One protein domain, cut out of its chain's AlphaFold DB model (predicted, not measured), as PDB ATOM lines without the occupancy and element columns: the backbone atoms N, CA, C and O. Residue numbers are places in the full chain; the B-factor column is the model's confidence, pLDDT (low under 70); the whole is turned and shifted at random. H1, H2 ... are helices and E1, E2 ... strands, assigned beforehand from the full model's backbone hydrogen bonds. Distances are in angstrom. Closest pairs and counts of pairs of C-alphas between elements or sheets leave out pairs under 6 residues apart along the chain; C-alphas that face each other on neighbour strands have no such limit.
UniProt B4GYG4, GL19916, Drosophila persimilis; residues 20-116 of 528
ATOM      1  N   LYS A  20       1.462 -36.642  53.822       86.56
ATOM      2  CA  LYS A  20       0.773 -37.951  53.780       86.56
ATOM      3  C   LYS A  20      -0.097 -38.101  52.530       86.56
ATOM      4  O   LYS A  20      -0.055 -39.138  51.870       86.56
ATOM      5  N   CYS A  21      -0.853 -37.060  52.179       86.25
ATOM      6  CA  CYS A  21      -1.674 -37.039  50.966       86.25
ATOM      7  C   CYS A  21      -0.802 -37.067  49.708       86.25
ATOM      8  O   CYS A  21      -1.097 -37.818  48.778       86.25
ATOM      9  N   ARG A  22       0.314 -36.330  49.723       89.12
ATOM     10  CA  ARG A  22       1.324 -36.367  48.661       89.12
ATOM     11  C   ARG A  22       1.911 -37.769  48.482       89.12
ATOM     12  O   ARG A  22       1.942 -38.261  47.360       89.12
ATOM     13  N   ASN A  23       2.321 -38.436  49.563       83.44
ATOM     14  CA  ASN A  23       2.904 -39.781  49.507       83.44
ATOM     15  C   ASN A  23       1.883 -40.823  49.033       83.44
ATOM     16  O   ASN A  23       2.201 -41.644  48.178       83.44
ATOM     17  N   LYS A  24       0.632 -40.751  49.510       86.69
ATOM     18  CA  LYS A  24      -0.458 -41.620  49.032       86.69
ATOM     19  C   LYS A  24      -0.715 -41.424  47.538       86.69
ATOM     20  O   LYS A  24      -0.971 -42.394  46.834       86.69
ATOM     21  N   HIS A  25      -0.627 -40.190  47.048       88.31
ATOM     22  CA  HIS A  25      -0.725 -39.901  45.622       88.31
ATOM     23  C   HIS A  25       0.486 -40.426  44.841       88.31
ATOM     24  O   HIS A  25       0.294 -41.079  43.819       88.31
ATOM     25  N   GLN A  26       1.711 -40.199  45.322       85.75
ATOM     26  CA  GLN A  26       2.926 -40.709  44.680       85.75
ATOM     27  C   GLN A  26       2.864 -42.228  44.540       85.75
ATOM     28  O   GLN A  26       3.009 -42.742  43.437       85.75
ATOM     29  N   PHE A  27       2.519 -42.930  45.615       83.62
ATOM     30  CA  PHE A  27       2.403 -44.379  45.591       83.62
ATOM     31  C   PHE A  27       1.275 -44.870  44.672       83.62
ATOM     32  O   PHE A  27       1.481 -45.765  43.869       83.62
ATOM     33  N   LYS A  28       0.083 -44.267  44.723       83.81
ATOM     34  CA  LYS A  28      -1.051 -44.739  43.908       83.81
ATOM     35  C   LYS A  28      -0.948 -44.421  42.420       83.81
ATOM     36  O   LYS A  28      -1.551 -45.120  41.620       83.81
ATOM     37  N   THR A  29      -0.284 -43.324  42.069       80.44
ATOM     38  CA  THR A  29      -0.352 -42.758  40.709       80.44
ATOM     39  C   THR A  29       0.969 -42.875  39.962       80.44
ATOM     40  O   THR A  29       0.977 -42.795  38.740       80.44
ATOM     41  N   HIS A  30       2.081 -43.018  40.686       82.56
ATOM     42  CA  HIS A  30       3.420 -43.043  40.102       82.56
ATOM     43  C   HIS A  30       4.248 -44.271  40.488       82.56
ATOM     44  O   HIS A  30       5.299 -44.470  39.883       82.56
ATOM     45  N   ALA A  31       3.820 -45.083  41.464       84.56
ATOM     46  CA  ALA A  31       4.479 -46.358  41.710       84.56
ATOM     47  C   ALA A  31       4.002 -47.391  40.689       84.56
ATOM     48  O   ALA A  31       2.805 -47.533  40.432       84.56
ATOM     49  N   ILE A  32       4.958 -48.116  40.131       81.00
ATOM     50  CA  ILE A  32       4.743 -49.202  39.189       81.00
ATOM     51  C   ILE A  32       4.834 -50.491  39.995       81.00
ATOM     52  O   ILE A  32       5.852 -50.754  40.633       81.00
ATOM     53  N   ALA A  33       3.748 -51.259  40.015       80.25
ATOM     54  CA  ALA A  33       3.716 -52.561  40.662       80.25
ATOM     55  C   ALA A  33       4.337 -53.595  39.721       80.25
ATOM     56  O   ALA A  33       3.771 -53.904  38.676       80.25
ATOM     57  N   VAL A  34       5.495 -54.107  40.108       78.19
ATOM     58  CA  VAL A  34       6.247 -55.147  39.416       78.19
ATOM     59  C   VAL A  34       5.967 -56.474  40.099       78.19
ATOM     60  O   VAL A  34       6.042 -56.561  41.329       78.19
ATOM     61  N   ARG A  35       5.654 -57.513  39.326       75.25
ATOM     62  CA  ARG A  35       5.496 -58.870  39.869       75.25
ATOM     63  C   ARG A  35       6.779 -59.653  39.643       75.25
ATOM     64  O   ARG A  35       7.067 -60.039  38.517       75.25
ATOM     65  N   GLU A  36       7.519 -59.919  40.711       62.28
ATOM     66  CA  GLU A  36       8.718 -60.749  40.631       62.28
ATOM     67  C   GLU A  36       8.374 -62.210  40.985       62.28
ATOM     68  O   GLU A  36       7.823 -62.472  42.067       62.28
ATOM     69  N   PRO A  37       8.656 -63.179  40.092       51.25
ATOM     70  CA  PRO A  37       8.705 -64.593  40.447       51.25
ATOM     71  C   PRO A  37       9.836 -64.826  41.454       51.25
ATOM     72  O   PRO A  37      10.889 -64.216  41.350       51.25
ATOM     73  N   LEU A  38       9.635 -65.714  42.427       49.81
ATOM     74  CA  LEU A  38      10.489 -65.925  43.609       49.81
ATOM     75  C   LEU A  38      11.892 -66.534  43.332       49.81
ATOM     76  O   LEU A  38      12.373 -67.361  44.105       49.81
ATOM     77  N   ALA A  39      12.573 -66.136  42.259       42.88
ATOM     78  CA  ALA A  39      13.945 -66.504  41.949       42.88
ATOM     79  C   ALA A  39      14.722 -65.242  41.549       42.88
ATOM     80  O   ALA A  39      14.324 -64.561  40.618       42.88
ATOM     81  N   MET A  40      15.843 -64.987  42.232       45.88
ATOM     82  CA  MET A  40      16.768 -63.849  42.054       45.88
ATOM     83  C   MET A  40      16.531 -62.602  42.919       45.88
ATOM     84  O   MET A  40      16.825 -61.483  42.525       45.88
ATOM     85  N   ALA A  41      16.189 -62.791  44.196       42.97
ATOM     86  CA  ALA A  41      16.523 -61.784  45.204       42.97
ATOM     87  C   ALA A  41      18.044 -61.786  45.472       42.97
ATOM     88  O   ALA A  41      18.489 -62.293  46.500       42.97
ATOM     89  N   ASN A  42      18.844 -61.248  44.547       42.44
ATOM     90  CA  ASN A  42      20.228 -60.863  44.809       42.44
ATOM     91  C   ASN A  42      20.565 -59.555  44.083       42.44
ATOM     92  O   ASN A  42      20.508 -59.472  42.867       42.44
ATOM     93  N   ALA A  43      20.995 -58.579  44.887       47.56
ATOM     94  CA  ALA A  43      21.590 -57.299  44.512       47.56
ATOM     95  C   ALA A  43      20.680 -56.300  43.773       47.56
ATOM     96  O   ALA A  43      20.610 -56.289  42.558       47.56
ATOM     97  N   ILE A  44      20.096 -55.359  44.524       40.91
ATOM     98  CA  ILE A  44      20.293 -53.902  44.366       40.91
ATOM     99  C   ILE A  44      19.519 -53.210  45.502       40.91
ATOM    100  O   ILE A  44      18.322 -53.400  45.687       40.91
ATOM    101  N   GLY A  45      20.225 -52.424  46.318       39.09
ATOM    102  CA  GLY A  45      19.671 -51.724  47.477       39.09
ATOM    103  C   GLY A  45      18.784 -50.539  47.096       39.09
ATOM    104  O   GLY A  45      19.206 -49.389  47.217       39.09
ATOM    105  N   ILE A  46      17.549 -50.808  46.676       46.50
ATOM    106  CA  ILE A  46      16.480 -49.809  46.607       46.50
ATOM    107  C   ILE A  46      15.547 -50.055  47.796       46.50
ATOM    108  O   ILE A  46      15.234 -51.186  48.149       46.50
ATOM    109  N   VAL A  47      15.168 -48.980  48.483       44.28
ATOM    110  CA  VAL A  47      14.286 -49.011  49.656       44.28
ATOM    111  C   VAL A  47      12.896 -49.485  49.218       44.28
ATOM    112  O   VAL A  47      12.068 -48.690  48.781       44.28
ATOM    113  N   GLU A  48      12.655 -50.791  49.299       49.47
ATOM    114  CA  GLU A  48      11.392 -51.422  48.923       49.47
ATOM    115  C   GLU A  48      10.401 -51.449  50.090       49.47
ATOM    116  O   GLU A  48      10.653 -52.022  51.154       49.47
ATOM    117  N   HIS A  49       9.209 -50.897  49.864       47.97
ATOM    118  CA  HIS A  49       8.032 -51.186  50.680       47.97
ATOM    119  C   HIS A  49       7.481 -52.565  50.288       47.97
ATOM    120  O   HIS A  49       6.552 -52.686  49.490       47.97
ATOM    121  N   LYS A  50       8.090 -53.616  50.839       47.59
ATOM    122  CA  LYS A  50       7.730 -55.010  50.571       47.59
ATOM    123  C   LYS A  50       6.429 -55.373  51.294       47.59
ATOM    124  O   LYS A  50       6.413 -55.505  52.517       47.59
ATOM    125  N   MET A  51       5.336 -55.552  50.553       47.88
ATOM    126  CA  MET A  51       4.132 -56.215  51.065       47.88
ATOM    127  C   MET A  51       4.107 -57.652  50.551       47.88
ATOM    128  O   MET A  51       4.000 -57.897  49.353       47.88
ATOM    129  N   LYS A  52       4.261 -58.607  51.470       40.09
ATOM    130  CA  LYS A  52       4.212 -60.040  51.177       40.09
ATOM    131  C   LYS A  52       2.741 -60.451  51.115       40.09
ATOM    132  O   LYS A  52       2.068 -60.402  52.138       40.09
ATOM    133  N   MET A  53       2.246 -60.821  49.937       44.91
ATOM    134  CA  MET A  53       0.971 -61.531  49.817       44.91
ATOM    135  C   MET A  53       1.222 -63.023  49.598       44.91
ATOM    136  O   MET A  53       2.202 -63.428  48.971       44.91
ATOM    137  N   GLU A  54       0.350 -63.831  50.192       46.59
ATOM    138  CA  GLU A  54       0.344 -65.292  50.156       46.59
ATOM    139  C   GLU A  54      -0.031 -65.796  48.762       46.59
ATOM    140  O   GLU A  54      -1.181 -66.119  48.489       46.59
ATOM    141  N   SER A  55       0.923 -65.799  47.834       49.53
ATOM    142  CA  SER A  55       0.897 -66.635  46.619       49.53
ATOM    143  C   SER A  55       2.205 -66.472  45.850       49.53
ATOM    144  O   SER A  55       2.208 -65.923  44.762       49.53
ATOM    145  N   GLY A  56       3.338 -66.891  46.433       56.12
ATOM    146  CA  GLY A  56       4.616 -67.113  45.723       56.12
ATOM    147  C   GLY A  56       5.188 -65.971  44.858       56.12
ATOM    148  O   GLY A  56       6.182 -66.177  44.174       56.12
ATOM    149  N   LEU A  57       4.583 -64.787  44.877       60.50
ATOM    150  CA  LEU A  57       4.833 -63.672  43.976       60.50
ATOM    151  C   LEU A  57       5.007 -62.444  44.857       60.50
ATOM    152  O   LEU A  57       4.068 -61.984  45.514       60.50
ATOM    153  N   THR A  58       6.225 -61.923  44.916       68.94
ATOM    154  CA  THR A  58       6.487 -60.670  45.617       68.94
ATOM    155  C   THR A  58       6.194 -59.525  44.665       68.94
ATOM    156  O   THR A  58       6.826 -59.394  43.622       68.94
ATOM    157  N   THR A  59       5.202 -58.700  45.007       74.31
ATOM    158  CA  THR A  59       4.962 -57.455  44.272       74.31
ATOM    159  C   THR A  59       5.873 -56.373  44.836       74.31
ATOM    160  O   THR A  59       5.777 -56.035  46.020       74.31
ATOM    161  N   ILE A  60       6.752 -55.843  43.994       80.31
ATOM    162  CA  ILE A  60       7.672 -54.757  44.320       80.31
ATOM    163  C   ILE A  60       7.139 -53.478  43.679       80.31
ATOM    164  O   ILE A  60       6.662 -53.486  42.550       80.31
ATOM    165  N   TYR A  61       7.191 -52.364  44.406       79.12
ATOM    166  CA  TYR A  61       6.775 -51.064  43.886       79.12
ATOM    167  C   TYR A  61       8.001 -50.247  43.494       79.12
ATOM    168  O   TYR A  61       8.791 -49.861  44.357       79.12
ATOM    169  N   VAL A  62       8.133 -49.960  42.201       80.81
ATOM    170  CA  VAL A  62       9.268 -49.229  41.626       80.81
ATOM    171  C   VAL A  62       8.795 -47.886  41.078       80.81
ATOM    172  O   VAL A  62       7.743 -47.785  40.451       80.81
ATOM    173  N   PHE A  63       9.573 -46.831  41.307       82.06
ATOM    174  CA  PHE A  63       9.330 -45.515  40.717       82.06
ATOM    175  C   PHE A  63      10.212 -45.320  39.488       82.06
ATOM    176  O   PHE A  63      11.393 -45.662  39.500       82.06
ATOM    177  N   CYS A  64       9.651 -44.735  38.428       81.50
ATOM    178  CA  CYS A  64      10.408 -44.457  37.213       81.50
ATOM    179  C   CYS A  64      11.533 -43.434  37.482       81.50
ATOM    180  O   CYS A  64      11.239 -42.298  37.875       81.50
ATOM    181  N   PRO A  65      12.814 -43.763  37.216       79.19
ATOM    182  CA  PRO A  65      13.919 -42.836  37.458       79.19
ATOM    183  C   PRO A  65      13.815 -41.552  36.623       79.19
ATOM    184  O   PRO A  65      14.183 -40.483  37.101       79.19
ATOM    185  N   ILE A  66      13.247 -41.620  35.412       79.31
ATOM    186  CA  ILE A  66      13.045 -40.449  34.537       79.31
ATOM    187  C   ILE A  66      12.024 -39.492  35.151       79.31
ATOM    188  O   ILE A  66      12.278 -38.288  35.228       79.31
ATOM    189  N   CYS A  67      10.902 -40.031  35.641       80.88
ATOM    190  CA  CYS A  67       9.892 -39.273  36.380       80.88
ATOM    191  C   CYS A  67      10.495 -38.561  37.597       80.88
ATOM    192  O   CYS A  67      10.131 -37.426  37.901       80.88
ATOM    193  N   GLU A  68      11.447 -39.203  38.273       78.75
ATOM    194  CA  GLU A  68      12.147 -38.639  39.430       78.75
ATOM    195  C   GLU A  68      13.342 -37.741  39.067       78.75
ATOM    196  O   GLU A  68      14.029 -37.247  39.963       78.75
ATOM    197  N   ARG A  69      13.603 -37.507  37.773       71.69
ATOM    198  CA  ARG A  69      14.784 -36.779  37.266       71.69
ATOM    199  C   ARG A  69      16.121 -37.398  37.699       71.69
ATOM    200  O   ARG A  69      17.137 -36.703  37.764       71.69
ATOM    201  N   LYS A  70      16.129 -38.697  37.984       70.25
ATOM    202  CA  LYS A  70      17.322 -39.500  38.258       70.25
ATOM    203  C   LYS A  70      17.863 -40.094  36.953       70.25
ATOM    204  O   LYS A  70      17.096 -40.312  36.012       70.25
ATOM    205  N   PRO A  71      19.181 -40.340  36.857       68.69
ATOM    206  CA  PRO A  71      19.731 -41.057  35.716       68.69
ATOM    207  C   PRO A  71      19.108 -42.455  35.637       68.69
ATOM    208  O   PRO A  71      18.987 -43.144  36.649       68.69
ATOM    209  N   LEU A  72      18.710 -42.859  34.431       67.69
ATOM    210  CA  LEU A  72      18.331 -44.239  34.151       67.69
ATOM    211  C   LEU A  72      19.575 -45.113  34.276       67.69
ATOM    212  O   LEU A  72      20.517 -44.957  33.499       67.69
ATOM    213  N   VAL A  73      19.571 -46.019  35.247       65.25
ATOM    214  CA  VAL A  73      20.522 -47.127  35.285       65.25
ATOM    215  C   VAL A  73      19.857 -48.257  34.518       65.25
ATOM    216  O   VAL A  73      18.855 -48.805  34.966       65.25
ATOM    217  N   LEU A  74      20.346 -48.515  33.311       62.81
ATOM    218  CA  LEU A  74      19.845 -49.598  32.480       62.81
ATOM    219  C   LEU A  74      20.709 -50.820  32.795       62.81
ATOM    220  O   LEU A  74      21.831 -50.915  32.308       62.81
ATOM    221  N   CYS A  75      20.224 -51.680  33.689       57.19
ATOM    222  CA  CYS A  75      20.798 -53.006  33.913       57.19
ATOM    223  C   CYS A  75      20.234 -53.992  32.877       57.19
ATOM    224  O   CYS A  75      19.221 -53.703  32.245       57.19
ATOM    225  N   GLU A  76      20.876 -55.147  32.699       56.56
ATOM    226  CA  GLU A  76      20.446 -56.181  31.738       56.56
ATOM    227  C   GLU A  76      19.033 -56.724  32.026       56.56
ATOM    228  O   GLU A  76      18.338 -57.155  31.110       56.56
ATOM    229  N   GLU A  77      18.558 -56.592  33.266       65.00
ATOM    230  CA  GLU A  77      17.214 -56.973  33.696       65.00
ATOM    231  C   GLU A  77      16.466 -55.739  34.220       65.00
ATOM    232  O   GLU A  77      16.574 -55.351  35.384       65.00
ATOM    233  N   ILE A  78      15.717 -55.069  33.340       70.50
ATOM    234  CA  ILE A  78      14.762 -54.024  33.736       70.50
ATOM    235  C   ILE A  78      13.374 -54.648  33.740       70.50
ATOM    236  O   ILE A  78      12.982 -55.305  32.778       70.50
ATOM    237  N   TYR A  79      12.609 -54.386  34.797       77.81
ATOM    238  CA  TYR A  79      11.225 -54.832  34.906       77.81
ATOM    239  C   TYR A  79      10.395 -54.419  33.682       77.81
ATOM    240  O   TYR A  79      10.390 -53.248  33.280       77.81
ATOM    241  N   ALA A  80       9.671 -55.376  33.102       78.56
ATOM    242  CA  ALA A  80       8.878 -55.170  31.891       78.56
ATOM    243  C   ALA A  80       7.824 -54.064  32.077       78.56
ATOM    244  O   ALA A  80       7.577 -53.268  31.169       78.56
ATOM    245  N   GLU A  81       7.256 -53.951  33.279       80.75
ATOM    246  CA  GLU A  81       6.271 -52.927  33.627       80.75
ATOM    247  C   GLU A  81       6.886 -51.517  33.653       80.75
ATOM    248  O   GLU A  81       6.230 -50.539  33.285       80.75
ATOM    249  N   LEU A  82       8.164 -51.397  34.033       81.62
ATOM    250  CA  LEU A  82       8.892 -50.130  33.973       81.62
ATOM    251  C   LEU A  82       9.227 -49.752  32.523       81.62
ATOM    252  O   LEU A  82       9.100 -48.581  32.157       81.62
ATOM    253  N   LEU A  83       9.601 -50.724  31.688       79.25
ATOM    254  CA  LEU A  83       9.846 -50.495  30.261       79.25
ATOM    255  C   LEU A  83       8.577 -50.017  29.539       79.25
ATOM    256  O   LEU A  83       8.633 -49.013  28.830       79.25
ATOM    257  N   ALA A  84       7.423 -50.637  29.800       81.38
ATOM    258  CA  ALA A  84       6.138 -50.202  29.242       81.38
ATOM    259  C   ALA A  84       5.767 -48.763  29.657       81.38
ATOM    260  O   ALA A  84       5.237 -47.976  28.862       81.38
ATOM    261  N   HIS A  85       6.080 -48.373  30.897       84.75
ATOM    262  CA  HIS A  85       5.892 -46.994  31.343       84.75
ATOM    263  C   HIS A  85       6.810 -46.012  30.597       84.75
ATOM    264  O   HIS A  85       6.366 -44.940  30.188       84.75
ATOM    265  N   ILE A  86       8.080 -46.365  30.389       83.81
ATOM    266  CA  ILE A  86       9.025 -45.515  29.650       83.81
ATOM    267  C   ILE A  86       8.593 -45.363  28.188       83.81
ATOM    268  O   ILE A  86       8.643 -44.252  27.653       83.81
ATOM    269  N   GLU A  87       8.124 -46.445  27.568       83.19
ATOM    270  CA  GLU A  87       7.640 -46.433  26.188       83.19
ATOM    271  C   GLU A  87       6.463 -45.473  25.992       83.19
ATOM    272  O   GLU A  87       6.446 -44.695  25.041       83.19
ATOM    273  N   THR A  88       5.511 -45.478  26.924       83.19
ATOM    274  CA  THR A  88       4.283 -44.675  26.818       83.19
ATOM    275  C   THR A  88       4.442 -43.232  27.295       83.19
ATOM    276  O   THR A  88       3.783 -42.341  26.759       83.19
ATOM    277  N   ALA A  89       5.279 -42.979  28.306       81.50
ATOM    278  CA  ALA A  89       5.336 -41.679  28.980       81.50
ATOM    279  C   ALA A  89       6.576 -40.841  28.647       81.50
ATOM    280  O   ALA A  89       6.570 -39.627  28.867       81.50
ATOM    281  N   HIS A  90       7.659 -41.468  28.189       82.50
ATOM    282  CA  HIS A  90       8.962 -40.810  28.114       82.50
ATOM    283  C   HIS A  90       9.613 -40.846  26.735       82.50
ATOM    284  O   HIS A  90      10.445 -39.979  26.467       82.50
ATOM    285  N   LEU A  91       9.249 -41.781  25.856       83.25
ATOM    286  CA  LEU A  91       9.705 -41.737  24.470       83.25
ATOM    287  C   LEU A  91       9.006 -40.597  23.701       83.25
ATOM    288  O   LEU A  91       7.805 -40.385  23.872       83.25
ATOM    289  N   PRO A  92       9.729 -39.863  22.836       83.81
ATOM    290  CA  PRO A  92      11.146 -40.026  22.506       83.81
ATOM    291  C   PRO A  92      12.094 -39.423  23.561       83.81
ATOM    292  O   PRO A  92      11.916 -38.294  24.020       83.81
ATOM    293  N   LEU A  93      13.160 -40.156  23.893       83.31
ATOM    294  CA  LEU A  93      14.196 -39.728  24.840       83.31
ATOM    295  C   LEU A  93      15.454 -39.266  24.113       83.31
ATOM    296  O   LEU A  93      15.885 -39.894  23.153       83.31
ATOM    297  N   ARG A  94      16.113 -38.218  24.614       82.56
ATOM    298  CA  ARG A  94      17.396 -37.744  24.074       82.56
ATOM    299  C   ARG A  94      18.536 -38.008  25.048       82.56
ATOM    300  O   ARG A  94      18.493 -37.553  26.194       82.56
ATOM    301  N   CYS A  95      19.591 -38.686  24.589       81.12
ATOM    302  CA  CYS A  95      20.815 -38.825  25.378       81.12
ATOM    303  C   CYS A  95      21.427 -37.451  25.637       81.12
ATOM    304  O   CYS A  95      21.693 -36.709  24.696       81.12
ATOM    305  N   ARG A  96      21.768 -37.130  26.886       77.38
ATOM    306  CA  ARG A  96      22.553 -35.916  27.168       77.38
ATOM    307  C   ARG A  96      24.024 -36.040  26.758       77.38
ATOM    308  O   ARG A  96      24.655 -35.015  26.546       77.38
ATOM    309  N   LYS A  97      24.561 -37.264  26.652       77.75
ATOM    310  CA  LYS A  97      25.967 -37.517  26.288       77.75
ATOM    311  C   LYS A  97      26.184 -37.543  24.774       77.75
ATOM    312  O   LYS A  97      26.968 -36.762  24.264       77.75
ATOM    313  N   CYS A  98      25.484 -38.425  24.059       79.12
ATOM    314  CA  CYS A  98      25.682 -38.624  22.617       79.12
ATOM    315  C   CYS A  98      24.635 -37.918  21.743       79.12
ATOM    316  O   CYS A  98      24.653 -38.077  20.528       79.12
ATOM    317  N   LEU A  99      23.692 -37.182  22.349       80.31
ATOM    318  CA  LEU A  99      22.601 -36.458  21.678       80.31
ATOM    319  C   LEU A  99      21.677 -37.308  20.790       80.31
ATOM    320  O   LEU A  99      20.769 -36.740  20.181       80.31
ATOM    321  N   ARG A 100      21.855 -38.638  20.752       80.50
ATOM    322  CA  ARG A 100      20.983 -39.570  20.030       80.50
ATOM    323  C   ARG A 100      19.570 -39.539  20.602       80.50
ATOM    324  O   ARG A 100      19.387 -39.453  21.819       80.50
ATOM    325  N   ASN A 101      18.598 -39.622  19.700       82.00
ATOM    326  CA  ASN A 101      17.185 -39.711  20.026       82.00
ATOM    327  C   ASN A 101      16.762 -41.180  19.977       82.00
ATOM    328  O   ASN A 101      16.846 -41.814  18.929       82.00
ATOM    329  N   TYR A 102      16.311 -41.695  21.111       82.75
ATOM    330  CA  TYR A 102      15.731 -43.020  21.257       82.75
ATOM    331  C   TYR A 102      14.232 -42.883  21.053       82.75
ATOM    332  O   TYR A 102      13.567 -42.127  21.767       82.75
ATOM    333  N   THR A 103      13.721 -43.576  20.042       82.62
ATOM    334  CA  THR A 103      12.295 -43.533  19.682       82.62
ATOM    335  C   THR A 103      11.594 -44.843  20.000       82.62
ATOM    336  O   THR A 103      10.371 -44.857  20.100       82.62
ATOM    337  N   LYS A 104      12.358 -45.922  20.203       81.50
ATOM    338  CA  LYS A 104      11.855 -47.243  20.570       81.50
ATOM    339  C   LYS A 104      12.495 -47.720  21.865       81.50
ATOM    340  O   LYS A 104      13.615 -47.334  22.198       81.50
ATOM    341  N   ILE A 105      11.798 -48.613  22.565       78.81
ATOM    342  CA  ILE A 105      12.308 -49.231  23.793       78.81
ATOM    343  C   ILE A 105      13.553 -50.094  23.530       78.81
ATOM    344  O   ILE A 105      14.480 -50.097  24.336       78.81
ATOM    345  N   ASN A 106      13.624 -50.742  22.361       76.50
ATOM    346  CA  ASN A 106      14.773 -51.558  21.950       76.50
ATOM    347  C   ASN A 106      16.059 -50.728  21.848       76.50
ATOM    348  O   ASN A 106      17.128 -51.198  22.220       76.50
ATOM    349  N   ASP A 107      15.952 -49.465  21.429       74.38
ATOM    350  CA  ASP A 107      17.106 -48.575  21.309       74.38
ATOM    351  C   ASP A 107      17.710 -48.252  22.699       74.38
ATOM    352  O   ASP A 107      18.894 -47.925  22.810       74.38
ATOM    353  N   LEU A 108      16.917 -48.349  23.779       70.69
ATOM    354  CA  LEU A 108      17.403 -48.158  25.150       70.69
ATOM    355  C   LEU A 108      18.227 -49.352  25.642       70.69
ATOM    356  O   LEU A 108      19.125 -49.148  26.451       70.69
ATOM    357  N   GLN A 109      18.012 -50.568  25.131       65.81
ATOM    358  CA  GLN A 109      18.883 -51.708  25.459       65.81
ATOM    359  C   GLN A 109      20.322 -51.473  24.964       65.81
ATOM    360  O   GLN A 109      21.284 -51.888  25.606       65.81
ATOM    361  N   GLU A 110      20.495 -50.717  23.874       62.19
ATOM    362  CA  GLU A 110      21.810 -50.317  23.356       62.19
ATOM    363  C   GLU A 110      22.438 -49.128  24.104       62.19
ATOM    364  O   GLU A 110      23.618 -48.821  23.908       62.19
ATOM    365  N   PHE A 111      21.677 -48.441  24.963       60.50
ATOM    366  CA  PHE A 111      22.167 -47.287  25.724       60.50
ATOM    367  C   PHE A 111      23.244 -47.675  26.746       60.50
ATOM    368  O   PHE A 111      24.056 -46.821  27.106       60.50
ATOM    369  N   SER A 112      23.316 -48.945  27.161       60.00
ATOM    370  CA  SER A 112      24.432 -49.492  27.953       60.00
ATOM    371  C   SER A 112      25.794 -49.110  27.352       60.00
ATOM    372  O   SER A 112      26.689 -48.652  28.059       60.00
ATOM    373  N   LYS A 113      25.903 -49.091  26.018       58.84
ATOM    374  CA  LYS A 113      27.114 -48.688  25.282       58.84
ATOM    375  C   LYS A 113      27.467 -47.199  25.426       58.84
ATOM    376  O   LYS A 113      28.612 -46.815  25.229       58.84
ATOM    377  N   CYS A 114      26.512 -46.330  25.773       62.19
ATOM    378  CA  CYS A 114      26.764 -44.905  26.046       62.19
ATOM    379  C   CYS A 114      27.221 -44.629  27.491       62.19
ATOM    380  O   CYS A 114      27.626 -43.502  27.811       62.19
ATOM    381  N   VAL A 115      27.130 -45.617  28.385       58.69
ATOM    382  CA  VAL A 115      27.589 -45.492  29.774       58.69
ATOM    383  C   VAL A 115      29.106 -45.681  29.850       58.69
ATOM    384  O   VAL A 115      29.760 -44.835  30.467       58.69
ATOM    385  N   ASP A 116      29.641 -46.663  29.119       52.88
ATOM    386  CA  ASP A 116      31.055 -47.070  29.170       52.88
ATOM    387  C   ASP A 116      31.967 -46.389  28.145       52.88
ATOM    388  O   ASP A 116      33.191 -46.465  28.251       52.88
TER     389      ASP A 116
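What this domain is: This is residues 20 to 116 of the 528 residues of the protein "GL19916" of Drosophila persimilis (UniProt B4GYG4). A two-stranded hairpin of E1 and E2, H2 and the short H3 follow one another in a loose row, with H2 packing on the E1 side of the hairpin, while H1 leads into E1 and sticks out with its residues 20 to 25. A wide loop, residues 38 to 56, joins the two strands, and its residues 40 to 45 also stand free. The printed part has 97 residues, with named elements in the order H1, E1, E2, H2, H3, H4; the sheet, order E1 - E2, is antiparallel. The class is mixed, helices and strands, with under half of the residues in named elements. It is only just compact, close to loose, with a radius of gyration of the C-alphas of 14.9 A and spans of 45 by 34 by 22 A.

Where its parts are: H1, residues 20 to 30, starts at C-alpha 20 (0.773, -37.951, 53.780) and is 14.8 A long. E1, residues 31 to 37, measures 18.8 A, and E2, residues 57 to 63, 19.0 A. H2, residues 80 to 89, measures 14.2 A. H3 is residues 105 to 109; H4, residues 112 to 116, ends at C-alpha 116 (31.055, -47.070, 29.170).

How they stand to each other: A tight link joins H1 to E1. E1 and E2 form a hairpin, antiparallel at 149 degrees; N 34 and O 60, 2.8 A apart, are within hydrogen-bond range. The closest C-alphas of E1 and H2 are those of Val 34 and Glu 81, 6.2 A apart. H2 and H3 only just touch, with 3 pairs of C-alphas within 8 A, the closest those of Glu 87 and Ile 105 at 5.9 A. H3 and H4 meet only through their link. H1 and H2 are apart. Every O i to N i+4 pair is within hydrogen-bond range in H1 and H2; H3 and H4 each have 0 of 1, with 2 of 2 and 1 of 2 O i to N i+3 pairs within range.

The domain as a whole: The two C-alphas farthest apart, those of Glu 54 and Leu 99, are 46.2 A apart. The printed part has no cut. The links E1 to E2, E2 to H2 and H2 to H3 are long. Mean pLDDT of the printed part is 70.1; residues 36 to 58, 71 to 77 and 109 to 116 are under 70.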